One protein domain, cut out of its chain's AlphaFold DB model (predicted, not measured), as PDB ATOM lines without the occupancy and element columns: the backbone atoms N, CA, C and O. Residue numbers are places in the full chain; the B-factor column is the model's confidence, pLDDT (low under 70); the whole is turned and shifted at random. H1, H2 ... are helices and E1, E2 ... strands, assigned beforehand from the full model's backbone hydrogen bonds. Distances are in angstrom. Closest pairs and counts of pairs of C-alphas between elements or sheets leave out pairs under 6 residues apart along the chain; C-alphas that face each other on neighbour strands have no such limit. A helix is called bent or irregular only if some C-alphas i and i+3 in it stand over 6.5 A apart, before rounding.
ATOM      1  N   LYS A  27      21.624 -15.350 -35.572       84.94
ATOM      2  CA  LYS A  27      22.952 -14.951 -35.084       84.94
ATOM      3  C   LYS A  27      23.164 -15.315 -33.611       84.94
ATOM      4  O   LYS A  27      24.236 -15.801 -33.265       84.94
ATOM      5  N   ASP A  28      22.142 -15.122 -32.780       87.19
ATOM      6  CA  ASP A  28      22.209 -15.448 -31.355       87.19
ATOM      7  C   ASP A  28      22.302 -16.966 -31.162       87.19
ATOM      8  O   ASP A  28      23.128 -17.433 -30.381       87.19
ATOM      9  N   LEU A  29      21.531 -17.744 -31.937       87.12
ATOM     10  CA  LEU A  29      21.607 -19.208 -31.919       87.12
ATOM     11  C   LEU A  29      23.001 -19.702 -32.312       87.12
ATOM     12  O   LEU A  29      23.538 -20.583 -31.648       87.12
ATOM     13  N   LEU A  30      23.590 -19.133 -33.368       86.56
ATOM     14  CA  LEU A  30      24.951 -19.459 -33.799       86.56
ATOM     15  C   LEU A  30      25.955 -19.213 -32.670       86.56
ATOM     16  O   LEU A  30      26.718 -20.115 -32.335       86.56
ATOM     17  N   SER A  31      25.906 -18.032 -32.043       89.25
ATOM     18  CA  SER A  31      26.797 -17.717 -30.922       89.25
ATOM     19  C   SER A  31      26.583 -18.648 -29.728       89.25
ATOM     20  O   SER A  31      27.550 -19.196 -29.216       89.25
ATOM     21  N   ALA A  32      25.333 -18.913 -29.341       89.94
ATOM     22  CA  ALA A  32      25.012 -19.763 -28.197       89.94
ATOM     23  C   ALA A  32      25.347 -21.246 -28.438       89.94
ATOM     24  O   ALA A  32      25.692 -21.971 -27.508       89.94
ATOM     25  N   THR A  33      25.252 -21.720 -29.683       89.75
ATOM     26  CA  THR A  33      25.582 -23.111 -30.039       89.75
ATOM     27  C   THR A  33      27.080 -23.373 -29.926       89.75
ATOM     28  O   THR A  33      27.474 -24.470 -29.540       89.75
ATOM     29  N   LEU A  34      27.907 -22.375 -30.245       92.00
ATOM     30  CA  LEU A  34      29.365 -22.491 -30.236       92.00
ATOM     31  C   LEU A  34      30.005 -22.031 -28.915       92.00
ATOM     32  O   LEU A  34      31.212 -22.172 -28.730       92.00
ATOM     33  N   ASP A  35      29.209 -21.515 -27.979       94.50
ATOM     34  CA  ASP A  35      29.675 -21.073 -26.668       94.50
ATOM     35  C   ASP A  35      29.842 -22.257 -25.701       94.50
ATOM     36  O   ASP A  35      28.984 -22.553 -24.870       94.50
ATOM     37  N   ALA A  36      30.973 -22.955 -25.800       96.06
ATOM     38  CA  ALA A  36      31.268 -24.092 -24.932       96.06
ATOM     39  C   ALA A  36      31.191 -23.764 -23.423       96.06
ATOM     40  O   ALA A  36      30.847 -24.643 -22.630       96.06
ATOM     41  N   GLU A  37      31.483 -22.527 -23.012       96.00
ATOM     42  CA  GLU A  37      31.431 -22.121 -21.603       96.00
ATOM     43  C   GLU A  37      29.988 -22.022 -21.110       96.00
ATOM     44  O   GLU A  37      29.669 -22.565 -20.050       96.00
ATOM     45  N   ALA A  38      29.087 -21.429 -21.897       95.06
ATOM     46  CA  ALA A  38      27.662 -21.405 -21.573       95.06
ATOM     47  C   ALA A  38      27.081 -22.823 -21.431       95.06
ATOM     48  O   ALA A  38      26.321 -23.095 -20.495       95.06
ATOM     49  N   TRP A  39      27.481 -23.754 -22.305       96.25
ATOM     50  CA  TRP A  39      27.096 -25.164 -22.185       96.25
ATOM     51  C   TRP A  39      27.639 -25.792 -20.895       96.25
ATOM     52  O   TRP A  39      26.895 -26.457 -20.171       96.25
ATOM     53  N   HIS A  40      28.906 -25.554 -20.555       97.31
ATOM     54  CA  HIS A  40      29.484 -26.056 -19.309       97.31
ATOM     55  C   HIS A  40      28.769 -25.495 -18.065       97.31
ATOM     56  O   HIS A  40      28.410 -26.253 -17.162       97.31
ATOM     57  N   LEU A  41      28.474 -24.193 -18.029       96.38
ATOM     58  CA  LEU A  41      27.736 -23.571 -16.925       96.38
ATOM     59  C   LEU A  41      26.332 -24.166 -16.763       96.38
ATOM     60  O   LEU A  41      25.882 -24.404 -15.637       96.38
ATOM     61  N   GLN A  42      25.655 -24.452 -17.877       97.62
ATOM     62  CA  GLN A  42      24.360 -25.128 -17.863       97.62
ATOM     63  C   GLN A  42      24.473 -26.569 -17.343       97.62
ATOM     64  O   GLN A  42      23.624 -27.004 -16.563       97.62
ATOM     65  N   SER A  43      25.528 -27.298 -17.720       97.88
ATOM     66  CA  SER A  43      25.833 -28.633 -17.188       97.88
ATOM     67  C   SER A  43      25.994 -28.608 -15.662       97.88
ATOM     68  O   SER A  43      25.340 -29.381 -14.961       97.88
ATOM     69  N   GLU A  44      26.755 -27.651 -15.123       98.06
ATOM     70  CA  GLU A  44      26.925 -27.479 -13.673       98.06
ATOM     71  C   GLU A  44      25.606 -27.110 -12.968       98.06
ATOM     72  O   GLU A  44      25.343 -27.562 -11.854       98.06
ATOM     73  N   ALA A  45      24.747 -26.299 -13.597       98.00
ATOM     74  CA  ALA A  45      23.432 -25.966 -13.047       98.00
ATOM     75  C   ALA A  45      22.500 -27.186 -12.965       98.00
ATOM     76  O   ALA A  45      21.796 -27.368 -11.964       98.00
ATOM     77  N   LEU A  46      22.523 -28.042 -13.990       98.00
ATOM     78  CA  LEU A  46      21.789 -29.307 -14.005       98.00
ATOM     79  C   LEU A  46      22.324 -30.270 -12.943       98.00
ATOM     80  O   LEU A  46      21.525 -30.857 -12.217       98.00
ATOM     81  N   ARG A  47      23.653 -30.369 -12.790       98.00
ATOM     82  CA  ARG A  47      24.289 -31.193 -11.753       98.00
ATOM     83  C   ARG A  47      23.860 -30.764 -10.349       98.00
ATOM     84  O   ARG A  47      23.348 -31.594  -9.614       98.00
ATOM     85  N   ARG A  48      23.928 -29.466 -10.023       98.06
ATOM     86  CA  ARG A  48      23.443 -28.946  -8.725       98.06
ATOM     87  C   ARG A  48      21.974 -29.282  -8.467       98.06
ATOM     88  O   ARG A  48      21.588 -29.574  -7.341       98.06
ATOM     89  N   SER A  49      21.140 -29.234  -9.506       98.25
ATOM     90  CA  SER A  49      19.725 -29.606  -9.390       98.25
ATOM     91  C   SER A  49      19.551 -31.111  -9.153       98.25
ATOM     92  O   SER A  49      18.689 -31.515  -8.374       98.25
ATOM     93  N   ALA A  50      20.381 -31.941  -9.793       96.88
ATOM     94  CA  ALA A  50      20.424 -33.381  -9.564       96.88
ATOM     95  C   ALA A  50      20.861 -33.715  -8.130       96.88
ATOM     96  O   ALA A  50      20.232 -34.562  -7.500       96.88
ATOM     97  N   ASP A  51      21.859 -33.004  -7.597       96.62
ATOM     98  CA  ASP A  51      22.361 -33.181  -6.228       96.62
ATOM     99  C   ASP A  51      21.247 -32.969  -5.189       96.62
ATOM    100  O   ASP A  51      21.060 -33.794  -4.300       96.62
ATOM    101  N   VAL A  52      20.415 -31.935  -5.357       98.00
ATOM    102  CA  VAL A  52      19.268 -31.687  -4.460       98.00
ATOM    103  C   VAL A  52      18.276 -32.858  -4.456       98.00
ATOM    104  O   VAL A  52      17.742 -33.225  -3.407       98.00
ATOM    105  N   LEU A  53      17.995 -33.449  -5.621       96.19
ATOM    106  CA  LEU A  53      17.099 -34.607  -5.720       96.19
ATOM    107  C   LEU A  53      17.749 -35.879  -5.171       96.19
ATOM    108  O   LEU A  53      17.065 -36.712  -4.582       96.19
ATOM    109  N   TRP A  54      19.062 -36.013  -5.330       95.12
ATOM    110  CA  TRP A  54      19.830 -37.112  -4.768       95.12
ATOM    111  C   TRP A  54      19.826 -37.100  -3.237       95.12
ATOM    112  O   TRP A  54      19.640 -38.143  -2.604       95.12
ATOM    113  N   ASP A  55      19.981 -35.924  -2.635       95.06
ATOM    114  CA  ASP A  55      19.930 -35.761  -1.183       95.06
ATOM    115  C   ASP A  55      18.545 -36.136  -0.640       95.06
ATOM    116  O   ASP A  55      18.435 -36.858   0.354       95.06
ATOM    117  N   LYS A  56      17.476 -35.735  -1.346       96.06
ATOM    118  CA  LYS A  56      16.100 -36.155  -1.036       96.06
ATOM    119  C   LYS A  56      15.918 -37.665  -1.149       96.06
ATOM    120  O   LYS A  56      15.391 -38.272  -0.224       96.06
ATOM    121  N   PHE A  57      16.387 -38.274  -2.238       93.50
ATOM    122  CA  PHE A  57      16.378 -39.730  -2.403       93.50
ATOM    123  C   PHE A  57      17.064 -40.430  -1.224       93.50
ATOM    124  O   PHE A  57      16.502 -41.360  -0.650       93.50
ATOM    125  N   THR A  58      18.255 -39.970  -0.842       91.69
ATOM    126  CA  THR A  58      19.036 -40.582   0.239       91.69
ATOM    127  C   THR A  58      18.303 -40.486   1.577       91.69
ATOM    128  O   THR A  58      18.246 -41.471   2.314       91.69
ATOM    129  N   ALA A  59      17.697 -39.334   1.877       92.56
ATOM    130  CA  ALA A  59      16.902 -39.141   3.086       92.56
ATOM    131  C   ALA A  59      15.662 -40.053   3.119       92.56
ATOM    132  O   ALA A  59      15.453 -40.770   4.099       92.56
ATOM    133  N   GLU A  60      14.876 -40.079   2.038       91.31
ATOM    134  CA  GLU A  60      13.665 -40.905   1.952       91.31
ATOM    135  C   GLU A  60      13.977 -42.399   1.972       91.31
ATOM    136  O   GLU A  60      13.253 -43.168   2.596       91.31
ATOM    137  N   LEU A  61      15.081 -42.832   1.361       89.31
ATOM    138  CA  LEU A  61      15.471 -44.238   1.379       89.31
ATOM    139  C   LEU A  61      15.768 -44.732   2.800       89.31
ATOM    140  O   LEU A  61      15.406 -45.856   3.155       89.31
ATOM    141  N   VAL A  62      16.420 -43.908   3.624       89.81
ATOM    142  CA  VAL A  62      16.688 -44.249   5.028       89.81
ATOM    143  C   VAL A  62      15.374 -44.391   5.799       89.81
ATOM    144  O   VAL A  62      15.203 -45.368   6.529       89.81
ATOM    145  N   LEU A  63      14.432 -43.464   5.604       89.19
ATOM    146  CA  LEU A  63      13.101 -43.534   6.215       89.19
ATOM    147  C   LEU A  63      12.332 -44.776   5.747       89.19
ATOM    148  O   LEU A  63      11.805 -45.520   6.575       89.19
ATOM    149  N   ALA A  64      12.340 -45.049   4.442       87.00
ATOM    150  CA  ALA A  64      11.711 -46.215   3.839       87.00
ATOM    151  C   ALA A  64      12.271 -47.525   4.407       87.00
ATOM    152  O   ALA A  64      11.508 -48.428   4.731       87.00
ATOM    153  N   ALA A  65      13.589 -47.629   4.594       86.00
ATOM    154  CA  ALA A  65      14.216 -48.823   5.159       86.00
ATOM    155  C   ALA A  65      13.796 -49.080   6.620       86.00
ATOM    156  O   ALA A  65      13.582 -50.231   7.014       86.00
ATOM    157  N   VAL A  66      13.670 -48.018   7.425       89.44
ATOM    158  CA  VAL A  66      13.187 -48.110   8.812       89.44
ATOM    159  C   VAL A  66      11.719 -48.526   8.847       89.44
ATOM    160  O   VAL A  66      11.355 -49.429   9.603       89.44
ATOM    161  N   GLU A  67      10.889 -47.900   8.016       85.75
ATOM    162  CA  GLU A  67       9.451 -48.159   7.975       85.75
ATOM    163  C   GLU A  67       9.138 -49.553   7.426       85.75
ATOM    164  O   GLU A  67       8.383 -50.294   8.053       85.75
ATOM    165  N   TYR A  68       9.807 -49.984   6.354       82.12
ATOM    166  CA  TYR A  68       9.668 -51.333   5.802       82.12
ATOM    167  C   TYR A  68       9.961 -52.411   6.850       82.12
ATOM    168  O   TYR A  68       9.238 -53.398   6.961       82.12
ATOM    169  N   LYS A  69      10.982 -52.210   7.693       86.06
ATOM    170  CA  LYS A  69      11.286 -53.138   8.792       86.06
ATOM    171  C   LYS A  69      10.158 -53.212   9.834       86.06
ATOM    172  O   LYS A  69      10.024 -54.233  10.506       86.06
ATOM    173  N   ARG A  70       9.384 -52.137  10.003       89.94
ATOM    174  CA  ARG A  70       8.306 -52.017  10.996       89.94
ATOM    175  C   ARG A  70       6.969 -52.540  10.475       89.94
ATOM    176  O   ARG A  70       6.252 -53.192  11.229       89.94
ATOM    177  N   THR A  71       6.622 -52.222   9.232       90.50
ATOM    178  CA  THR A  71       5.270 -52.417   8.681       90.50
ATOM    179  C   THR A  71       5.227 -53.255   7.410       90.50
ATOM    180  O   THR A  71       4.137 -53.648   6.999       90.50
ATOM    181  N   SER A  72       6.376 -53.564   6.801       86.19
ATOM    182  CA  SER A  72       6.480 -54.166   5.463       86.19
ATOM    183  C   SER A  72       5.808 -53.335   4.355       86.19
ATOM    184  O   SER A  72       5.499 -53.873   3.294       86.19
ATOM    185  N   ASP A  73       5.574 -52.038   4.589       82.44
ATOM    186  CA  ASP A  73       5.035 -51.106   3.594       82.44
ATOM    187  C   ASP A  73       6.148 -50.599   2.662       82.44
ATOM    188  O   ASP A  73       7.260 -50.292   3.096       82.44
ATOM    189  N   MET A  74       5.838 -50.515   1.370       81.31
ATOM    190  CA  MET A  74       6.740 -50.083   0.303       81.31
ATOM    191  C   MET A  74       6.448 -48.660  -0.192       81.31
ATOM    192  O   MET A  74       7.216 -48.145  -0.999       81.31
ATOM    193  N   ALA A  75       5.404 -47.985   0.301       85.44
ATOM    194  CA  ALA A  75       5.004 -46.666  -0.197       85.44
ATOM    195  C   ALA A  75       6.132 -45.615  -0.137       85.44
ATOM    196  O   ALA A  75       6.341 -44.863  -1.086       85.44
ATOM    197  N   LEU A  76       6.912 -45.585   0.950       80.75
ATOM    198  CA  LEU A  76       8.065 -44.677   1.064       80.75
ATOM    199  C   LEU A  76       9.224 -45.066   0.133       80.75
ATOM    200  O   LEU A  76       9.992 -44.204  -0.294       80.75
ATOM    201  N   MET A  77       9.346 -46.351  -0.207       84.38
ATOM    202  CA  MET A  77      10.342 -46.818  -1.169       84.38
ATOM    203  C   MET A  77      10.019 -46.309  -2.579       84.38
ATOM    204  O   MET A  77      10.934 -45.914  -3.304       84.38
ATOM    205  N   ASP A  78       8.736 -46.261  -2.944       84.12
ATOM    206  CA  ASP A  78       8.290 -45.710  -4.227       84.12
ATOM    207  C   ASP A  78       8.621 -44.213  -4.329       84.12
ATOM    208  O   ASP A  78       9.205 -43.777  -5.322       84.12
ATOM    209  N   VAL A  79       8.374 -43.441  -3.264       88.62
ATOM    210  CA  VAL A  79       8.740 -42.012  -3.199       88.62
ATOM    211  C   VAL A  79      10.254 -41.810  -3.331       88.62
ATOM    212  O   VAL A  79      10.711 -40.964  -4.104       88.62
ATOM    213  N   ALA A  80      11.063 -42.601  -2.618       87.75
ATOM    214  CA  ALA A  80      12.518 -42.551  -2.756       87.75
ATOM    215  C   ALA A  80      12.949 -42.849  -4.206       87.75
ATOM    216  O   ALA A  80      13.812 -42.169  -4.770       87.75
ATOM    217  N   TYR A  81      12.317 -43.836  -4.839       87.19
ATOM    218  CA  TYR A  81      12.597 -44.206  -6.220       87.19
ATOM    219  C   TYR A  81      12.236 -43.098  -7.223       87.19
ATOM    220  O   TYR A  81      12.998 -42.858  -8.162       87.19
ATOM    221  N   GLU A  82      11.139 -42.367  -7.017       89.19
ATOM    222  CA  GLU A  82      10.773 -41.202  -7.841       89.19
ATOM    223  C   GLU A  82      11.848 -40.105  -7.803       89.19
ATOM    224  O   GLU A  82      12.241 -39.571  -8.853       89.19
ATOM    225  N   TYR A  83      12.385 -39.808  -6.613       92.38
ATOM    226  CA  TYR A  83      13.505 -38.877  -6.465       92.38
ATOM    227  C   TYR A  83      14.755 -39.377  -7.186       92.38
ATOM    228  O   TYR A  83      15.376 -38.605  -7.919       92.38
ATOM    229  N   LEU A  84      15.095 -40.663  -7.053       90.88
ATOM    230  CA  LEU A  84      16.243 -41.256  -7.741       90.88
ATOM    231  C   LEU A  84      16.112 -41.143  -9.264       90.88
ATOM    232  O   LEU A  84      17.062 -40.746  -9.938       90.88
ATOM    233  N   MET A  85      14.950 -41.478  -9.826       89.50
ATOM    234  CA  MET A  85      14.732 -41.418 -11.274       89.50
ATOM    235  C   MET A  85      14.823 -39.987 -11.807       89.50
ATOM    236  O   MET A  85      15.424 -39.756 -12.860       89.50
ATOM    237  N   SER A  86      14.299 -39.023 -11.052       93.38
ATOM    238  CA  SER A  86      14.392 -37.600 -11.385       93.38
ATOM    239  C   SER A  86      15.832 -37.081 -11.271       93.38
ATOM    240  O   SER A  86      16.308 -36.381 -12.164       93.38
ATOM    241  N   ALA A  87      16.566 -37.483 -10.227       94.50
ATOM    242  CA  ALA A  87      17.984 -37.165 -10.065       94.50
ATOM    243  C   ALA A  87      18.810 -37.722 -11.230       94.50
ATOM    244  O   ALA A  87      19.592 -36.997 -11.840       94.50
ATOM    245  N   LYS A  88      18.591 -38.986 -11.609       93.06
ATOM    246  CA  LYS A  88      19.260 -39.608 -12.758       93.06
ATOM    247  C   LYS A  88      18.966 -38.899 -14.071       93.06
ATOM    248  O   LYS A  88      19.881 -38.730 -14.869       93.06
ATOM    249  N   LEU A  89      17.727 -38.467 -14.306       93.88
ATOM    250  CA  LEU A  89      17.409 -37.664 -15.486       93.88
ATOM    251  C   LEU A  89      18.265 -36.392 -15.523       93.88
ATOM    252  O   LEU A  89      18.883 -36.106 -16.546       93.88
ATOM    253  N   LEU A  90      18.338 -35.659 -14.411       96.38
ATOM    254  CA  LEU A  90      19.125 -34.430 -14.338       96.38
ATOM    255  C   LEU A  90      20.633 -34.685 -14.444       96.38
ATOM    256  O   LEU A  90      21.301 -33.945 -15.155       96.38
ATOM    257  N   TYR A  91      21.163 -35.748 -13.834       96.81
ATOM    258  CA  TYR A  91      22.560 -36.159 -14.015       96.81
ATOM    259  C   TYR A  91      22.863 -36.557 -15.460       96.81
ATOM    260  O   TYR A  91      23.899 -36.174 -15.995       96.81
ATOM    261  N   GLY A  92      21.961 -37.291 -16.115       95.81
ATOM    262  CA  GLY A  92      22.104 -37.659 -17.520       95.81
ATOM    263  C   GLY A  92      22.106 -36.436 -18.436       95.81
ATOM    264  O   GLY A  92      22.956 -36.344 -19.316       95.81
ATOM    265  N   LEU A  93      21.214 -35.470 -18.193       96.44
ATOM    266  CA  LEU A  93      21.203 -34.195 -18.915       96.44
ATOM    267  C   LEU A  93      22.466 -33.377 -18.628       96.44
ATOM    268  O   LEU A  93      23.070 -32.861 -19.562       96.44
ATOM    269  N   ALA A  94      22.895 -33.294 -17.366       97.94
ATOM    270  CA  ALA A  94      24.121 -32.606 -16.978       97.94
ATOM    271  C   ALA A  94      25.333 -33.191 -17.711       97.94
ATOM    272  O   ALA A  94      26.099 -32.441 -18.318       97.94
ATOM    273  N   LEU A  95      25.467 -34.522 -17.717       97.88
ATOM    274  CA  LEU A  95      26.525 -35.219 -18.436       97.88
ATOM    275  C   LEU A  95      26.425 -34.963 -19.944       97.88
ATOM    276  O   LEU A  95      27.421 -34.581 -20.546       97.88
ATOM    277  N   GLU A  96      25.242 -35.093 -20.556       96.75
ATOM    278  CA  GLU A  96      25.046 -34.798 -21.985       96.75
ATOM    279  C   GLU A  96      25.543 -33.393 -22.342       96.75
ATOM    280  O   GLU A  96      26.321 -33.219 -23.281       96.75
ATOM    281  N   THR A  97      25.111 -32.389 -21.576       97.00
ATOM    282  CA  THR A  97      25.475 -30.988 -21.791       97.00
ATOM    283  C   THR A  97      26.976 -30.765 -21.593       97.00
ATOM    284  O   THR A  97      27.592 -30.070 -22.398       97.00
ATOM    285  N   GLY A  98      27.589 -31.390 -20.583       97.81
ATOM    286  CA  GLY A  98      29.027 -31.280 -20.318       97.81
ATOM    287  C   GLY A  98      29.888 -31.939 -21.401       97.81
ATOM    288  O   GLY A  98      30.880 -31.363 -21.846       97.81
ATOM    289  N   LEU A  99      29.480 -33.111 -21.895       97.50
ATOM    290  CA  LEU A  99      30.146 -33.786 -23.014       97.50
ATOM    291  C   LEU A  99      30.050 -32.959 -24.298       97.50
ATOM    292  O   LEU A  99      31.036 -32.805 -25.016       97.50
ATOM    293  N   LYS A 100      28.879 -32.377 -24.566       96.00
ATOM    294  CA  LYS A 100      28.672 -31.467 -25.695       96.00
ATOM    295  C   LYS A 100      29.537 -30.214 -25.580       96.00
ATOM    296  O   LYS A 100      30.169 -29.850 -26.566       96.00
ATOM    297  N   ALA A 101      29.656 -29.630 -24.387       96.81
ATOM    298  CA  ALA A 101      30.568 -28.516 -24.128       96.81
ATOM    299  C   ALA A 101      32.019 -28.875 -24.490       96.81
ATOM    300  O   ALA A 101      32.679 -28.128 -25.213       96.81
ATOM    301  N   LEU A 102      32.510 -30.043 -24.048       96.62
ATOM    302  CA  LEU A 102      33.848 -30.524 -24.409       96.62
ATOM    303  C   LEU A 102      34.026 -30.671 -25.920       96.62
ATOM    304  O   LEU A 102      35.070 -30.298 -26.447       96.62
ATOM    305  N   ILE A 103      33.028 -31.225 -26.610       95.69
ATOM    306  CA  ILE A 103      33.094 -31.435 -28.057       95.69
ATOM    307  C   ILE A 103      33.103 -30.099 -28.800       95.69
ATOM    308  O   ILE A 103      33.958 -29.918 -29.656       95.69
ATOM    309  N   ILE A 104      32.233 -29.149 -28.440       95.12
ATOM    310  CA  ILE A 104      32.230 -27.797 -29.023       95.12
ATOM    311  C   ILE A 104      33.599 -27.135 -28.826       95.12
ATOM    312  O   ILE A 104      34.137 -26.539 -29.753       95.12
ATOM    313  N   LYS A 105      34.195 -27.272 -27.634       95.06
ATOM    314  CA  LYS A 105      35.506 -26.683 -27.332       95.06
ATOM    315  C   LYS A 105      36.645 -27.335 -28.124       95.06
ATOM    316  O   LYS A 105      37.537 -26.627 -28.578       95.06
ATOM    317  N   LYS A 106      36.653 -28.668 -28.246       94.50
ATOM    318  CA  LYS A 106      37.745 -29.437 -28.876       94.50
ATOM    319  C   LYS A 106      37.628 -29.519 -30.400       94.50
ATOM    320  O   LYS A 106      38.647 -29.557 -31.079       94.50
ATOM    321  N   PHE A 107      36.404 -29.581 -30.916       93.88
ATOM    322  CA  PHE A 107      36.087 -29.865 -32.316       93.88
ATOM    323  C   PHE A 107      34.997 -28.909 -32.846       93.88
ATOM    324  O   PHE A 107      33.954 -29.373 -33.314       93.88
ATOM    325  N   PRO A 108      35.189 -27.576 -32.770       92.00
ATOM    326  CA  PRO A 108      34.166 -26.610 -33.182       92.00
ATOM    327  C   PRO A 108      33.777 -26.750 -34.662       92.00
ATOM    328  O   PRO A 108      32.615 -26.554 -35.012       92.00
ATOM    329  N   ASP A 109      34.721 -27.159 -35.515       90.00
ATOM    330  CA  ASP A 109      34.511 -27.328 -36.959       90.00
ATOM    331  C   ASP A 109      33.660 -28.560 -37.316       90.00
ATOM    332  O   ASP A 109      33.195 -28.690 -38.445       90.00
ATOM    333  N   GLU A 110      33.434 -29.469 -36.364       88.69
ATOM    334  CA  GLU A 110      32.583 -30.649 -36.554       88.69
ATOM    335  C   GLU A 110      31.109 -30.395 -36.188       88.69
ATOM    336  O   GLU A 110      30.280 -31.304 -36.262       88.69
ATOM    337  N   ILE A 111      30.761 -29.174 -35.769       89.25
ATOM    338  CA  ILE A 111      29.385 -28.805 -35.429       89.25
ATOM    339  C   ILE A 111      28.642 -28.368 -36.695       89.25
ATOM    340  O   ILE A 111      28.905 -27.309 -37.263       89.25
ATOM    341  N   GLU A 112      27.663 -29.165 -37.130       89.62
ATOM    342  CA  GLU A 112      26.877 -28.844 -38.320       89.62
ATOM    343  C   GLU A 112      25.684 -27.950 -37.966       89.62
ATOM    344  O   GLU A 112      24.717 -28.374 -37.320       89.62
ATOM    345  N   ILE A 113      25.713 -26.707 -38.453       89.81
ATOM    346  CA  ILE A 113      24.606 -25.755 -38.331       89.81
ATOM    347  C   ILE A 113      24.094 -25.422 -39.730       89.81
ATOM    348  O   ILE A 113      24.824 -24.919 -40.584       89.81
ATOM    349  N   ARG A 114      22.809 -25.685 -39.974       91.06
ATOM    350  CA  ARG A 114      22.133 -25.247 -41.194       91.06
ATOM    351  C   ARG A 114      21.690 -23.805 -41.001       91.06
ATOM    352  O   ARG A 114      20.851 -23.533 -40.151       91.06
ATOM    353  N   ILE A 115      22.216 -22.899 -41.818       91.12
ATOM    354  CA  ILE A 115      21.818 -21.489 -41.827       91.12
ATOM    355  C   ILE A 115      20.985 -21.234 -43.079       91.12
ATOM    356  O   ILE A 115      21.421 -21.526 -44.193       91.12
ATOM    357  N   THR A 116      19.801 -20.656 -42.905       92.00
ATOM    358  CA  THR A 116      18.998 -20.143 -44.016       92.00
ATOM    359  C   THR A 116      19.237 -18.645 -44.134       92.00
ATOM    360  O   THR A 116      19.044 -17.898 -43.171       92.00
ATOM    361  N   VAL A 117      19.642 -18.195 -45.320       94.00
ATOM    362  CA  VAL A 117      19.876 -16.779 -45.629       94.00
ATOM    363  C   VAL A 117      18.830 -16.251 -46.609       94.00
ATOM    364  O   VAL A 117      18.257 -17.006 -47.391       94.00
ATOM    365  N   ASN A 118      18.564 -14.947 -46.566       92.56
ATOM    366  CA  ASN A 118      17.732 -14.285 -47.574       92.56
ATOM    367  C   ASN A 118      18.536 -13.949 -48.851       92.56
ATOM    368  O   ASN A 118      19.742 -14.177 -48.919       92.56
ATOM    369  N   GLY A 119      17.885 -13.333 -49.847       93.50
ATOM    370  CA  GLY A 119      18.531 -12.892 -51.097       93.50
ATOM    371  C   GLY A 119      19.634 -11.830 -50.947       93.50
ATOM    372  O   GLY A 119      20.252 -11.465 -51.938       93.50
ATOM    373  N   HIS A 120      19.896 -11.347 -49.726       92.94
ATOM    374  CA  HIS A 120      20.978 -10.417 -49.386       92.94
ATOM    375  C   HIS A 120      22.048 -11.063 -48.486       92.94
ATOM    376  O   HIS A 120      22.819 -10.349 -47.850       92.94
ATOM    377  N   ASN A 121      22.090 -12.399 -48.388       87.62
ATOM    378  CA  ASN A 121      23.004 -13.153 -47.517       87.62
ATOM    379  C   ASN A 121      22.871 -12.849 -46.011       87.62
ATOM    380  O   ASN A 121      23.792 -13.106 -45.239       87.62
ATOM    381  N   ILE A 122      21.724 -12.332 -45.560       87.75
ATOM    382  CA  ILE A 122      21.458 -12.116 -44.132       87.75
ATOM    383  C   ILE A 122      20.842 -13.396 -43.548       87.75
ATOM    384  O   ILE A 122      19.830 -13.857 -44.089       87.75
ATOM    385  N   PRO A 123      21.388 -13.962 -42.452       87.12
ATOM    386  CA  PRO A 123      20.790 -15.101 -41.759       87.12
ATOM    387  C   PRO A 123      19.387 -14.767 -41.242       87.12
ATOM    388  O   PRO A 123      19.214 -13.826 -40.466       87.12
ATOM    389  N   ILE A 124      18.391 -15.544 -41.661       91.75
ATOM    390  CA  ILE A 124      16.992 -15.403 -41.224       91.75
ATOM    391  C   ILE A 124      16.536 -16.557 -40.331       91.75
ATOM    392  O   ILE A 124      15.612 -16.379 -39.541       91.75
ATOM    393  N   ASP A 125      17.191 -17.710 -40.441       90.00
ATOM    394  CA  ASP A 125      16.922 -18.899 -39.640       90.00
ATOM    395  C   ASP A 125      18.209 -19.713 -39.470       90.00
ATOM    396  O   ASP A 125      19.108 -19.656 -40.316       90.00
ATOM    397  N   ALA A 126      18.310 -20.444 -38.368       88.56
ATOM    398  CA  ALA A 126      19.422 -21.338 -38.099       88.56
ATOM    399  C   ALA A 126      18.923 -22.569 -37.337       88.56
ATOM    400  O   ALA A 126      18.082 -22.471 -36.446       88.56
ATOM    401  N   GLU A 127      19.461 -23.733 -37.682       89.25
ATOM    402  CA  GLU A 127      19.088 -25.019 -37.106       89.25
ATOM    403  C   GLU A 127      20.354 -25.830 -36.825       89.25
ATOM    404  O   GLU A 127      21.161 -26.073 -37.725       89.25
ATOM    405  N   VAL A 128      20.522 -26.284 -35.584       86.25
ATOM    406  CA  VAL A 128      21.608 -27.202 -35.223       86.25
ATOM    407  C   VAL A 128      21.259 -28.588 -35.755       86.25
ATOM    408  O   VAL A 128      20.285 -29.194 -35.309       86.25
ATOM    409  N   LYS A 129      22.029 -29.091 -36.726       85.62
ATOM    410  CA  LYS A 129      21.785 -30.397 -37.355       85.62
ATOM    411  C   LYS A 129      22.415 -31.534 -36.585       85.62
ATOM    412  O   LYS A 129      21.764 -32.550 -36.346       85.62
ATOM    413  N   SER A 130      23.662 -31.351 -36.184       84.19
ATOM    414  CA  SER A 130      24.384 -32.306 -35.363       84.19
ATOM    415  C   SER A 130      25.241 -31.549 -34.362       84.19
ATOM    416  O   SER A 130      25.774 -30.475 -34.638       84.19
ATOM    417  N   LEU A 131      25.331 -32.104 -33.157       83.44
ATOM    418  CA  LEU A 131      26.208 -31.588 -32.120       83.44
ATOM    419  C   LEU A 131      26.962 -32.776 -31.531       83.44
ATOM    420  O   LEU A 131      26.471 -33.479 -30.647       83.44
ATOM    421  N   GLY A 132      28.128 -33.030 -32.123       71.81
ATOM    422  CA  GLY A 132      29.116 -34.008 -31.682       71.81
ATOM    423  C   GLY A 132      28.997 -35.434 -32.221       71.81
ATOM    424  O   GLY A 132      29.950 -36.187 -32.080       71.81
ATOM    425  N   LEU A 133      27.893 -35.824 -32.863       80.81
ATOM    426  CA  LEU A 133      27.774 -37.127 -33.533       80.81
ATOM    427  C   LEU A 133      27.127 -36.950 -34.909       80.81
ATOM    428  O   LEU A 133      25.941 -36.631 -34.997       80.81
ATOM    429  N   SER A 134      27.880 -37.182 -35.985       74.69
ATOM    430  CA  SER A 134      27.338 -37.178 -37.350       74.69
ATOM    431  C   SER A 134      26.546 -38.467 -37.609       74.69
ATOM    432  O   SER A 134      27.060 -39.570 -37.434       74.69
ATOM    433  N   GLY A 135      25.277 -38.344 -38.016       65.75
ATOM    434  CA  GLY A 135      24.451 -39.472 -38.478       65.75
ATOM    435  C   GLY A 135      23.920 -40.437 -37.404       65.75
ATOM    436  O   GLY A 135      23.279 -41.427 -37.757       65.75
ATOM    437  N   GLY A 136      24.148 -40.168 -36.113       70.31
ATOM    438  CA  GLY A 136      23.673 -40.989 -34.991       70.31
ATOM    439  C   GLY A 136      22.661 -40.279 -34.077       70.31
ATOM    440  O   GLY A 136      22.421 -39.080 -34.227       70.31
ATOM    441  N   PRO A 137      22.060 -40.987 -33.098       74.25
ATOM    442  CA  PRO A 137      21.202 -40.361 -32.095       74.25
ATOM    443  C   PRO A 137      21.996 -39.334 -31.277       74.25
ATOM    444  O   PRO A 137      22.926 -39.697 -30.556       74.25
ATOM    445  N   SER A 138      21.594 -38.063 -31.329       79.69
ATOM    446  CA  SER A 138      22.248 -36.925 -30.652       79.69
ATOM    447  C   SER A 138      22.266 -36.992 -29.114       79.69
ATOM    448  O   SER A 138      22.833 -36.110 -28.464       79.69
ATOM    449  N   HIS A 139      21.639 -38.022 -28.542       84.12
ATOM    450  CA  HIS A 139      21.483 -38.270 -27.108       84.12
ATOM    451  C   HIS A 139      22.190 -39.558 -26.642       84.12
ATOM    452  O   HIS A 139      21.986 -40.013 -25.517       84.12
ATOM    453  N   ASN A 140      23.001 -40.197 -27.497       91.12
ATOM    454  CA  ASN A 140      23.783 -41.364 -27.092       91.12
ATOM    455  C   ASN A 140      24.980 -40.926 -26.231       91.12
ATOM    456  O   ASN A 140      26.042 -40.588 -26.756       91.12
ATOM    457  N   LEU A 141      24.808 -40.954 -24.906       94.25
ATOM    458  CA  LEU A 141      25.832 -40.528 -23.944       94.25
ATOM    459  C   LEU A 141      27.151 -41.290 -24.077       94.25
ATOM    460  O   LEU A 141      28.205 -40.691 -23.897       94.25
ATOM    461  N   LEU A 142      27.116 -42.586 -24.403       94.69
ATOM    462  CA  LEU A 142      28.343 -43.364 -24.570       94.69
ATOM    463  C   LEU A 142      29.138 -42.862 -25.777       94.69
ATOM    464  O   LEU A 142      30.321 -42.561 -25.645       94.69
ATOM    465  N   ALA A 143      28.476 -42.695 -26.921       94.44
ATOM    466  CA  ALA A 143      29.124 -42.178 -28.122       94.44
ATOM    467  C   ALA A 143      29.624 -40.731 -27.925       94.44
ATOM    468  O   ALA A 143      30.716 -40.387 -28.374       94.44
ATOM    469  N   LEU A 144      28.875 -39.894 -27.194       95.75
ATOM    470  CA  LEU A 144      29.335 -38.556 -26.801       95.75
ATOM    471  C   LEU A 144      30.571 -38.621 -25.891       95.75
ATOM    472  O   LEU A 144      31.499 -37.842 -26.081       95.75
ATOM    473  N   ALA A 145      30.615 -39.548 -24.931       96.81
ATOM    474  CA  ALA A 145      31.756 -39.720 -24.034       96.81
ATOM    475  C   ALA A 145      33.009 -40.192 -24.786       96.81
ATOM    476  O   ALA A 145      34.109 -39.694 -24.538       96.81
ATOM    477  N   GLU A 146      32.843 -41.103 -25.745       96.00
ATOM    478  CA  GLU A 146      33.916 -41.532 -26.646       96.00
ATOM    479  C   GLU A 146      34.436 -40.354 -27.475       96.00
ATOM    480  O   GLU A 146      35.638 -40.085 -27.456       96.00
ATOM    481  N   LYS A 147      33.542 -39.587 -28.116       95.38
ATOM    482  CA  LYS A 147      33.921 -38.420 -28.925       95.38
ATOM    483  C   LYS A 147      34.584 -37.314 -28.102       95.38
ATOM    484  O   LYS A 147      35.573 -36.735 -28.541       95.38
ATOM    485  N   ALA A 148      34.080 -37.035 -26.902       96.19
ATOM    486  CA  ALA A 148      34.655 -36.047 -25.987       96.19
ATOM    487  C   ALA A 148      36.033 -36.470 -25.432       96.19
ATOM    488  O   ALA A 148      36.749 -35.652 -24.838       96.19
ATOM    489  N   GLY A 149      36.423 -37.735 -25.635       96.69
ATOM    490  CA  GLY A 149      37.695 -38.289 -25.190       96.69
ATOM    491  C   GLY A 149      37.714 -38.659 -23.708       96.69
ATOM    492  O   GLY A 149      38.788 -38.656 -23.109       96.69
ATOM    493  N   ILE A 150      36.567 -38.992 -23.104       97.56
ATOM    494  CA  ILE A 150      36.472 -39.352 -21.675       97.56
ATOM    495  C   ILE A 150      37.304 -40.591 -21.326       97.56
ATOM    496  O   ILE A 150      37.758 -40.743 -20.201       97.56
ATOM    497  N   PHE A 151      37.560 -41.482 -22.281       96.94
ATOM    498  CA  PHE A 151      38.347 -42.696 -22.030       96.94
ATOM    499  C   PHE A 151      39.854 -42.530 -22.299       96.94
ATOM    500  O   PHE A 151      40.605 -43.506 -22.176       96.94
ATOM    501  N   SER A 152      40.285 -41.314 -22.658       94.44
ATOM    502  CA  SER A 152      41.683 -40.957 -22.927       94.44
ATOM    503  C   SER A 152      42.493 -40.720 -21.644       94.44
ATOM    504  O   SER A 152      41.963 -40.733 -20.533       94.44
ATOM    505  N   GLU A 153      43.799 -40.485 -21.796       93.38
ATOM    506  CA  GLU A 153      44.722 -40.224 -20.685       93.38
ATOM    507  C   GLU A 153      44.339 -38.989 -19.854       93.38
ATOM    508  O   GLU A 153      44.555 -38.978 -18.642       93.38
ATOM    509  N   GLN A 154      43.682 -37.998 -20.465       93.19
ATOM    510  CA  GLN A 154      43.208 -36.790 -19.782       93.19
ATOM    511  C   GLN A 154      42.303 -37.099 -18.576       93.19
ATOM    512  O   GLN A 154      42.311 -36.370 -17.590       93.19
ATOM    513  N   PHE A 155      41.550 -38.199 -18.641       95.06
ATOM    514  CA  PHE A 155      40.604 -38.625 -17.608       95.06
ATOM    515  C   PHE A 155      41.116 -39.820 -16.794       95.06
ATOM    516  O   PHE A 155      40.367 -40.406 -16.017       95.06
ATOM    517  N   SER A 156      42.398 -40.178 -16.921       93.50
ATOM    518  CA  SER A 156      43.006 -41.310 -16.200       93.50
ATOM    519  C   SER A 156      42.960 -41.171 -14.675       93.50
ATOM    520  O   SER A 156      42.961 -42.175 -13.974       93.50
ATOM    521  N   LYS A 157      42.876 -39.944 -14.145       94.12
ATOM    522  CA  LYS A 157      42.687 -39.699 -12.705       94.12
ATOM    523  C   LYS A 157      41.244 -39.917 -12.240       94.12
ATOM    524  O   LYS A 157      41.040 -40.234 -11.075       94.12
ATOM    525  N   ALA A 158      40.270 -39.731 -13.130       93.94
ATOM    526  CA  ALA A 158      38.854 -39.950 -12.842       93.94
ATOM    527  C   ALA A 158      38.453 -41.417 -13.039       93.94
ATOM    528  O   ALA A 158      37.674 -41.953 -12.262       93.94
ATOM    529  N   LEU A 159      38.997 -42.065 -14.074       94.19
ATOM    530  CA  LEU A 159      38.746 -43.461 -14.430       94.19
ATOM    531  C   LEU A 159      40.077 -44.221 -14.420       94.19
ATOM    532  O   LEU A 159      40.718 -44.403 -15.462       94.19
ATOM    533  N   VAL A 160      40.498 -44.610 -13.217       92.31
ATOM    534  CA  VAL A 160      41.847 -45.112 -12.916       92.31
ATOM    535  C   VAL A 160      42.079 -46.490 -13.520       92.31
ATOM    536  O   VAL A 160      43.134 -46.770 -14.089       92.31
ATOM    537  N   THR A 161      41.088 -47.365 -13.400       92.06
ATOM    538  CA  THR A 161      41.190 -48.766 -13.792       92.06
ATOM    539  C   THR A 161      40.382 -49.066 -15.052       92.06
ATOM    540  O   THR A 161      39.476 -48.329 -15.447       92.06
ATOM    541  N   GLY A 162      40.677 -50.202 -15.694       89.56
ATOM    542  CA  GLY A 162      39.842 -50.709 -16.787       89.56
ATOM    543  C   GLY A 162      38.398 -50.974 -16.344       89.56
ATOM    544  O   GLY A 162      37.470 -50.689 -17.097       89.56
ATOM    545  N   SER A 163      38.197 -51.437 -15.105       88.25
ATOM    546  CA  SER A 163      36.864 -51.625 -14.522       88.25
ATOM    547  C   SER A 163      36.098 -50.316 -14.349       88.25
ATOM    548  O   SER A 163      34.902 -50.302 -14.622       88.25
ATOM    549  N   ASP A 164      36.762 -49.218 -13.979       90.44
ATOM    550  CA  ASP A 164      36.102 -47.910 -13.836       90.44
ATOM    551  C   ASP A 164      35.580 -47.421 -15.187       90.44
ATOM    552  O   ASP A 164      34.467 -46.908 -15.289       90.44
ATOM    553  N   LYS A 165      36.361 -47.638 -16.256       92.69
ATOM    554  CA  LYS A 165      35.944 -47.298 -17.620       92.69
ATOM    555  C   LYS A 165      34.713 -48.095 -18.039       92.69
ATOM    556  O   LYS A 165      33.779 -47.508 -18.575       92.69
ATOM    557  N   GLU A 166      34.684 -49.404 -17.787       90.38
ATOM    558  CA  GLU A 166      33.510 -50.229 -18.104       90.38
ATOM    559  C   GLU A 166      32.287 -49.849 -17.254       90.38
ATOM    560  O   GLU A 166      31.188 -49.725 -17.794       90.38
ATOM    561  N   ALA A 167      32.477 -49.554 -15.965       89.31
ATOM    562  CA  ALA A 167      31.413 -49.046 -15.102       89.31
ATOM    563  C   ALA A 167      30.845 -47.717 -15.618       89.31
ATOM    564  O   ALA A 167      29.628 -47.552 -15.709       89.31
ATOM    565  N   PHE A 168      31.708 -46.792 -16.041       93.19
ATOM    566  CA  PHE A 168      31.274 -45.523 -16.613       93.19
ATOM    567  C   PHE A 168      30.524 -45.703 -17.941       93.19
ATOM    568  O   PHE A 168      29.518 -45.032 -18.176       93.19
ATOM    569  N   LYS A 169      30.933 -46.652 -18.797       93.38
ATOM    570  CA  LYS A 169      30.179 -46.992 -20.019       93.38
ATOM    571  C   LYS A 169      28.768 -47.484 -19.695       93.38
ATOM    572  O   LYS A 169      27.816 -47.069 -20.357       93.38
ATOM    573  N   ASP A 170      28.619 -48.328 -18.678       89.44
ATOM    574  CA  ASP A 170      27.310 -48.811 -18.224       89.44
ATOM    575  C   ASP A 170      26.448 -47.681 -17.645       89.44
ATOM    576  O   ASP A 170      25.249 -47.611 -17.931       89.44
ATOM    577  N   ILE A 171      27.057 -46.739 -16.918       91.62
ATOM    578  CA  ILE A 171      26.388 -45.519 -16.446       91.62
ATOM    579  C   ILE A 171      25.903 -44.674 -17.627       91.62
ATOM    580  O   ILE A 171      24.737 -44.281 -17.645       91.62
ATOM    581  N   CYS A 172      26.732 -44.450 -18.650       93.50
ATOM    582  CA  CYS A 172      26.328 -43.734 -19.863       93.50
ATOM    583  C   CYS A 172      25.137 -44.405 -20.561       93.50
ATOM    584  O   CYS A 172      24.206 -43.719 -20.981       93.50
ATOM    585  N   ARG A 173      25.126 -45.740 -20.663       90.12
ATOM    586  CA  ARG A 173      23.992 -46.485 -21.240       90.12
ATOM    587  C   ARG A 173      22.727 -46.318 -20.397       90.12
ATOM    588  O   ARG A 173      21.668 -46.024 -20.951       90.12
ATOM    589  N   ASN A 174      22.838 -46.446 -19.072       87.75
ATOM    590  CA  ASN A 174      21.708 -46.286 -18.152       87.75
ATOM    591  C   ASN A 174      21.114 -44.876 -18.219       87.75
ATOM    592  O   ASN A 174      19.913 -44.714 -18.433       87.75
ATOM    593  N   LEU A 175      21.956 -43.856 -18.063       91.50
ATOM    594  CA  LEU A 175      21.538 -42.459 -18.100       91.50
ATOM    595  C   LEU A 175      21.008 -42.068 -19.480       91.50
ATOM    596  O   LEU A 175      20.023 -41.339 -19.559       91.50
ATOM    597  N   GLY A 176      21.587 -42.601 -20.559       90.94
ATOM    598  CA  GLY A 176      21.103 -42.384 -21.919       90.94
ATOM    599  C   GLY A 176      19.670 -42.885 -22.101       90.94
ATOM    600  O   GLY A 176      18.823 -42.157 -22.612       90.94
ATOM    601  N   GLU A 177      19.346 -44.087 -21.609       86.25
ATOM    602  CA  GLU A 177      17.964 -44.587 -21.638       86.25
ATOM    603  C   GLU A 177      17.011 -43.693 -20.827       86.25
ATOM    604  O   GLU A 177      15.879 -43.431 -21.247       86.25
ATOM    605  N   ILE A 178      17.463 -43.189 -19.676       88.19
ATOM    606  CA  ILE A 178      16.650 -42.317 -18.821       88.19
ATOM    607  C   ILE A 178      16.380 -40.972 -19.498       88.19
ATOM    608  O   ILE A 178      15.223 -40.557 -19.562       88.19
ATOM    609  N   VAL A 179      17.410 -40.328 -20.049       89.44
ATOM    610  CA  VAL A 179      17.295 -39.043 -20.754       89.44
ATOM    611  C   VAL A 179      16.387 -39.161 -21.970       89.44
ATOM    612  O   VAL A 179      15.514 -38.316 -22.182       89.44
ATOM    613  N   ILE A 180      16.555 -40.213 -22.774       83.56
ATOM    614  CA  ILE A 180      15.757 -40.382 -23.988       83.56
ATOM    615  C   ILE A 180      14.312 -40.737 -23.612       83.56
ATOM    616  O   ILE A 180      13.390 -40.188 -24.221       83.56
ATOM    617  N   TRP A 181      14.100 -41.584 -22.600       80.00
ATOM    618  CA  TRP A 181      12.785 -42.160 -22.326       80.00
ATOM    619  C   TRP A 181      12.297 -42.089 -20.894       80.00
ATOM    620  O   TRP A 181      11.285 -41.435 -20.645       80.00
ATOM    621  N   ARG A 182      12.953 -42.788 -19.963       76.38
ATOM    622  CA  ARG A 182      12.332 -43.075 -18.655       76.38
ATOM    623  C   ARG A 182      12.104 -41.841 -17.786       76.38
ATOM    624  O   ARG A 182      11.289 -41.897 -16.878       76.38
ATOM    625  N   GLY A 183      12.778 -40.730 -18.070       70.88
ATOM    626  CA  GLY A 183      12.501 -39.447 -17.427       70.88
ATOM    627  C   GLY A 183      11.221 -38.756 -17.914       70.88
ATOM    628  O   GLY A 183      10.778 -37.797 -17.295       70.88
ATOM    629  N   ARG A 184      10.637 -39.206 -19.033       74.62
ATOM    630  CA  ARG A 184       9.479 -38.575 -19.690       74.62
ATOM    631  C   ARG A 184       8.250 -39.474 -19.777       74.62
ATOM    632  O   ARG A 184       7.139 -38.957 -19.856       74.62
ATOM    633  N   TYR A 185       8.437 -40.792 -19.786       78.19
ATOM    634  CA  TYR A 185       7.358 -41.752 -20.006       78.19
ATOM    635  C   TYR A 185       7.413 -42.911 -19.003       78.19
ATOM    636  O   TYR A 185       8.503 -43.376 -18.669       78.19
ATOM    637  N   PRO A 186       6.250 -43.430 -18.570       71.06
ATOM    638  CA  PRO A 186       6.174 -44.512 -17.584       71.06
ATOM    639  C   PRO A 186       6.558 -45.893 -18.142       71.06
ATOM    640  O   PRO A 186       6.797 -46.823 -17.378       71.06
ATOM    641  N   ALA A 187       6.616 -46.051 -19.467       68.12
ATOM    642  CA  ALA A 187       6.966 -47.297 -20.149       68.12
ATOM    643  C   ALA A 187       8.142 -47.059 -21.111       68.12
ATOM    644  O   ALA A 187       8.273 -45.937 -21.578       68.12
ATOM    645  N   PRO A 188       8.996 -48.053 -21.423       67.50
ATOM    646  CA  PRO A 188      10.078 -47.914 -22.409       67.50
ATOM    647  C   PRO A 188       9.570 -47.953 -23.868       67.50
ATOM    648  O   PRO A 188       8.472 -48.443 -24.125       67.50
ATOM    649  N   ILE A 189      10.396 -47.522 -24.846       61.44
ATOM    650  CA  ILE A 189      10.059 -47.564 -26.299       61.44
ATOM    651  C   ILE A 189       9.690 -48.971 -26.756       61.44
ATOM    652  O   ILE A 189       8.809 -49.163 -27.592       61.44
ATOM    653  N   ARG A 190      10.465 -49.956 -26.299       65.44
ATOM    654  CA  ARG A 190      10.375 -51.336 -26.753       65.44
ATOM    655  C   ARG A 190      10.273 -52.229 -25.537       65.44
ATOM    656  O   ARG A 190      11.046 -52.095 -24.589       65.44
ATOM    657  N   SER A 191       9.328 -53.157 -25.589       49.59
ATOM    658  CA  SER A 191       9.312 -54.299 -24.692       49.59
ATOM    659  C   SER A 191      10.592 -55.098 -24.953       49.59
ATOM    660  O   SER A 191      10.761 -55.627 -26.047       49.59
ATOM    661  N   PHE A 192      11.477 -55.178 -23.964       50.91
ATOM    662  CA  PHE A 192      12.644 -56.067 -23.956       50.91
ATOM    663  C   PHE A 192      13.805 -55.683 -24.888       50.91
ATOM    664  O   PHE A 192      14.040 -56.242 -25.954       50.91
ATOM    665  N   THR A 193      14.669 -54.823 -24.371       49.59
ATOM    666  CA  THR A 193      16.078 -55.200 -24.228       49.59
ATOM    667  C   THR A 193      16.411 -54.836 -22.789       49.59
ATOM    668  O   THR A 193      16.382 -53.646 -22.470       49.59
ATOM    669  N   PRO A 194      16.565 -55.802 -21.865       54.44
ATOM    670  CA  PRO A 194      17.088 -55.477 -20.547       54.44
ATOM    671  C   PRO A 194      18.362 -54.660 -20.760       54.44
ATOM    672  O   PRO A 194      19.159 -55.017 -21.627       54.44
ATOM    673  N   LEU A 195      18.546 -53.562 -20.027       55.00
ATOM    674  CA  LEU A 195      19.877 -52.979 -19.898       55.00
ATOM    675  C   LEU A 195      20.772 -54.109 -19.378       55.00
ATOM    676  O   LEU A 195      20.677 -54.496 -18.212       55.00
ATOM    677  N   GLU A 196      21.545 -54.715 -20.273       53.41
ATOM    678  CA  GLU A 196      22.532 -55.715 -19.913       53.41
ATOM    679  C   GLU A 196      23.679 -54.960 -19.260       53.41
ATOM    680  O   GLU A 196      24.546 -54.399 -19.925       53.41
ATOM    681  N   TYR A 197      23.628 -54.875 -17.938       56.22
ATOM    682  CA  TYR A 197      24.755 -54.394 -17.157       56.22
ATOM    683  C   TYR A 197      25.858 -55.441 -17.181       56.22
ATOM    684  O   TYR A 197      25.585 -56.647 -17.231       56.22
ATOM    685  N   SER A 198      27.108 -54.991 -17.089       54.22
ATOM    686  CA  SER A 198      28.217 -55.901 -16.855       54.22
ATOM    687  C   SER A 198      27.904 -56.799 -15.657       54.22
ATOM    688  O   SER A 198      27.594 -56.323 -14.564       54.22
ATOM    689  N   LYS A 199      28.026 -58.121 -15.841       57.91
ATOM    690  CA  LYS A 199      27.836 -59.122 -14.770       57.91
ATOM    691  C   LYS A 199      28.782 -58.910 -13.582       57.91
ATOM    692  O   LYS A 199      28.592 -59.521 -12.535       57.91
ATOM    693  N   MET A 200      29.807 -58.077 -13.758       53.59
ATOM    694  CA  MET A 200      30.766 -57.710 -12.723       53.59
ATOM    695  C   MET A 200      30.251 -56.619 -11.776       53.59
ATOM    696  O   MET A 200      30.849 -56.417 -10.723       53.59
ATOM    697  N   LEU A 201      29.159 -55.926 -12.111       50.25
ATOM    698  CA  LEU A 201      28.643 -54.819 -11.313       50.25
ATOM    699  C   LEU A 201      27.427 -55.274 -10.490       50.25
ATOM    700  O   LEU A 201      26.383 -55.586 -11.067       50.25
ATOM    701  N   PRO A 202      27.515 -55.328  -9.144       52.47
ATOM    702  CA  PRO A 202      26.352 -55.595  -8.310       52.47
ATOM    703  C   PRO A 202      25.195 -54.652  -8.654       52.47
ATOM    704  O   PRO A 202      25.391 -53.452  -8.789       52.47
ATOM    705  N   SER A 203      23.962 -55.155  -8.720       49.16
ATOM    706  CA  SER A 203      22.757 -54.367  -9.050       49.16
ATOM    707  C   SER A 203      22.522 -53.159  -8.126       49.16
ATOM    708  O   SER A 203      21.880 -52.189  -8.524       49.16
ATOM    709  N   LYS A 204      23.122 -53.165  -6.925       43.88
ATOM    710  CA  LYS A 204      23.194 -52.017  -6.003       43.88
ATOM    711  C   LYS A 204      23.952 -50.806  -6.580       43.88
ATOM    712  O   LYS A 204      23.694 -49.683  -6.151       43.88
ATOM    713  N   ILE A 205      24.824 -51.010  -7.573       49.72
ATOM    714  CA  ILE A 205      25.625 -49.972  -8.248       49.72
ATOM    715  C   ILE A 205      24.755 -48.963  -8.999       49.72
ATOM    716  O   ILE A 205      25.092 -47.785  -9.070       49.72
ATOM    717  N   LEU A 206      23.581 -49.385  -9.465       54.72
ATOM    718  CA  LEU A 206      22.700 -48.541 -10.268       54.72
ATOM    719  C   LEU A 206      21.982 -47.465  -9.462       54.72
ATOM    720  O   LEU A 206      21.526 -46.495 -10.056       54.72
ATOM    721  N   GLY A 207      21.839 -47.632  -8.149       57.38
ATOM    722  CA  GLY A 207      21.161 -46.662  -7.292       57.38
ATOM    723  C   GLY A 207      22.128 -45.668  -6.672       57.38
ATOM    724  O   GLY A 207      21.974 -44.482  -6.903       57.38
ATOM    725  N   HIS A 208      23.118 -46.162  -5.919       59.88
ATOM    726  CA  HIS A 208      23.970 -45.335  -5.054       59.88
ATOM    727  C   HIS A 208      25.378 -45.061  -5.583       59.88
ATOM    728  O   HIS A 208      25.907 -43.985  -5.335       59.88
ATOM    729  N   TYR A 209      25.976 -45.995  -6.322       74.50
ATOM    730  CA  TYR A 209      27.402 -45.926  -6.675       74.50
ATOM    731  C   TYR A 209      27.661 -45.237  -8.021       74.50
ATOM    732  O   TYR A 209      28.805 -45.071  -8.424       74.50
ATOM    733  N   MET A 210      26.612 -44.813  -8.738       88.38
ATOM    734  CA  MET A 210      26.767 -44.073  -9.996       88.38
ATOM    735  C   MET A 210      27.625 -42.817  -9.807       88.38
ATOM    736  O   MET A 210      28.454 -42.506 -10.658       88.38
ATOM    737  N   ARG A 211      27.437 -42.112  -8.685       91.81
ATOM    738  CA  ARG A 211      28.172 -40.886  -8.369       91.81
ATOM    739  C   ARG A 211      29.665 -41.122  -8.171       91.81
ATOM    740  O   ARG A 211      30.439 -40.276  -8.589       91.81
ATOM    741  N   ASP A 212      30.068 -42.290  -7.678       90.50
ATOM    742  CA  ASP A 212      31.485 -42.617  -7.463       90.50
ATOM    743  C   ASP A 212      32.297 -42.604  -8.765       90.50
ATOM    744  O   ASP A 212      33.489 -42.317  -8.748       90.50
ATOM    745  N   PHE A 213      31.648 -42.871  -9.902       92.38
ATOM    746  CA  PHE A 213      32.273 -42.805 -11.226       92.38
ATOM    747  C   PHE A 213      31.898 -41.530 -11.984       92.38
ATOM    748  O   PHE A 213      32.694 -41.011 -12.764       92.38
ATOM    749  N   LEU A 214      30.679 -41.022 -11.781       94.69
ATOM    750  CA  LEU A 214      30.182 -39.846 -12.489       94.69
ATOM    751  C   LEU A 214      30.799 -38.546 -11.964       94.69
ATOM    752  O   LEU A 214      31.225 -37.721 -12.772       94.69
ATOM    753  N   ASP A 215      30.855 -38.359 -10.644       95.75
ATOM    754  CA  ASP A 215      31.336 -37.118 -10.036       95.75
ATOM    755  C   ASP A 215      32.801 -36.831 -10.401       95.75
ATOM    756  O   ASP A 215      33.052 -35.731 -10.898       95.75
ATOM    757  N   PRO A 216      33.750 -37.790 -10.318       96.69
ATOM    758  CA  PRO A 216      35.133 -37.544 -10.736       96.69
ATOM    759  C   PRO A 216      35.265 -37.139 -12.207       96.69
ATOM    760  O   PRO A 216      36.093 -36.290 -12.552       96.69
ATOM    761  N   VAL A 217      34.442 -37.717 -13.091       97.31
ATOM    762  CA  VAL A 217      34.429 -37.337 -14.510       97.31
ATOM    763  C   VAL A 217      33.911 -35.910 -14.662       97.31
ATOM    764  O   VAL A 217      34.579 -35.101 -15.300       97.31
ATOM    765  N   MET A 218      32.775 -35.572 -14.047       97.75
ATOM    766  CA  MET A 218      32.191 -34.226 -14.104       97.75
ATOM    767  C   MET A 218      33.123 -33.164 -13.501       97.75
ATOM    768  O   MET A 218      33.272 -32.081 -14.067       97.75
ATOM    769  N   ASP A 219      33.816 -33.487 -12.410       97.50
ATOM    770  CA  ASP A 219      34.828 -32.620 -11.799       97.50
ATOM    771  C   ASP A 219      36.032 -32.423 -12.725       97.50
ATOM    772  O   ASP A 219      36.538 -31.311 -12.864       97.50
ATOM    773  N   THR A 220      36.454 -33.469 -13.437       96.69
ATOM    774  CA  THR A 220      37.525 -33.354 -14.437       96.69
ATOM    775  C   THR A 220      37.100 -32.482 -15.622       96.69
ATOM    776  O   THR A 220      37.900 -31.681 -16.107       96.69
TER     777      THR A 220
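Overview. This is residues 27 to 220 of the 235 residues of an uncharacterized protein of Oxalobacteraceae bacterium CAVE-383 (UniProt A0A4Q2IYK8). A long helical hairpin, H2 and H3, makes most of the length, and a small strand hairpin, E1 and E2, extends it beyond one end, with the short helix H1 beside the strands. H4 and H5 pack on H3, with H5 crossing it, and H7 packs on H5. The 194 printed residues hold seven named helices and two named strands, in the order H1 H2 H3 E1 E2 H4 H5 H6 H7; the sheet, E1 - E2, is antiparallel and the class is mostly helix. The whole is only just compact, close to loose, with a radius of gyration of the C-alphas of 19.3 A and spans of 74 by 35 by 33 A.

Arrangement. H1, residues 27 to 34, is close to but not clearly touching H2, residues 36 to 71; their closest C-alphas, of Ala 32 and Ala 38, are 7.3 A apart. H2 and H3, residues 75 to 106, touch as a hairpin at a shallow tilt of 18 degrees, opposite ways, closest at the C-alphas of Ser 43 and Ala 94, 4.3 A. E1, residues 112 to 117, and E2, residues 123 to 130, form an antiparallel hairpin with an angle of 162 degrees; N 114 and O 127, and N 127 and O 114, are within hydrogen-bond range, each at 2.8 A. The closest C-alphas of H1 and E2, of Leu 29 and Ala 126, are 6.9 A apart. H4, residues 141 to 148, touches residues 92 to 106 of H3 at a shallow tilt of 25 degrees, the same way, with the C-alphas of Ile 103 and Ala 148 closest at 5.3 A. H5, residues 162 to 182, touches H3 at 72 degrees, only just about perpendicular, with the C-alphas of Gly 92 and Leu 175 closest at 4.9 A. H5 also touches H4, at a steep tilt of 56 degrees, closest at the C-alphas of Leu 142 and Cys 172, 5.1 A. H6, residues 203 to 206, is close to but not clearly touching H5, with the C-alphas of Ile 171 and Leu 206 closest at 7.8 A. H7, residues 210 to 220, touches H5 about perpendicular at 80 degrees, with the C-alphas of Phe 168 and Phe 213 closest at 6.1 A. Every O i to N i+4 pair is within hydrogen-bond range in H1, H2, H3, H4 and H5, and 5 of 7 in H7; H6 is too short for such a pair.

Along the chain. H1 begins at C-alpha 27, (22.952, -14.951, -35.084). H2 is 51.1 A long, H3 46.8 A and H5 28.6 A; H5 is only just irregular, with C-alphas 179 and 182 6.7 A apart. H7 ends at C-alpha 220, (37.525, -33.354, -14.437).

Size, cuts and confidence. The two C-alphas farthest apart, of Arg 70 and His 120, are 74.4 A apart. The printed part has no cut; the links H4 to H5 and H5 to H6 are long. The pLDDT is under 70 at residue 135 and residues 187 to 208.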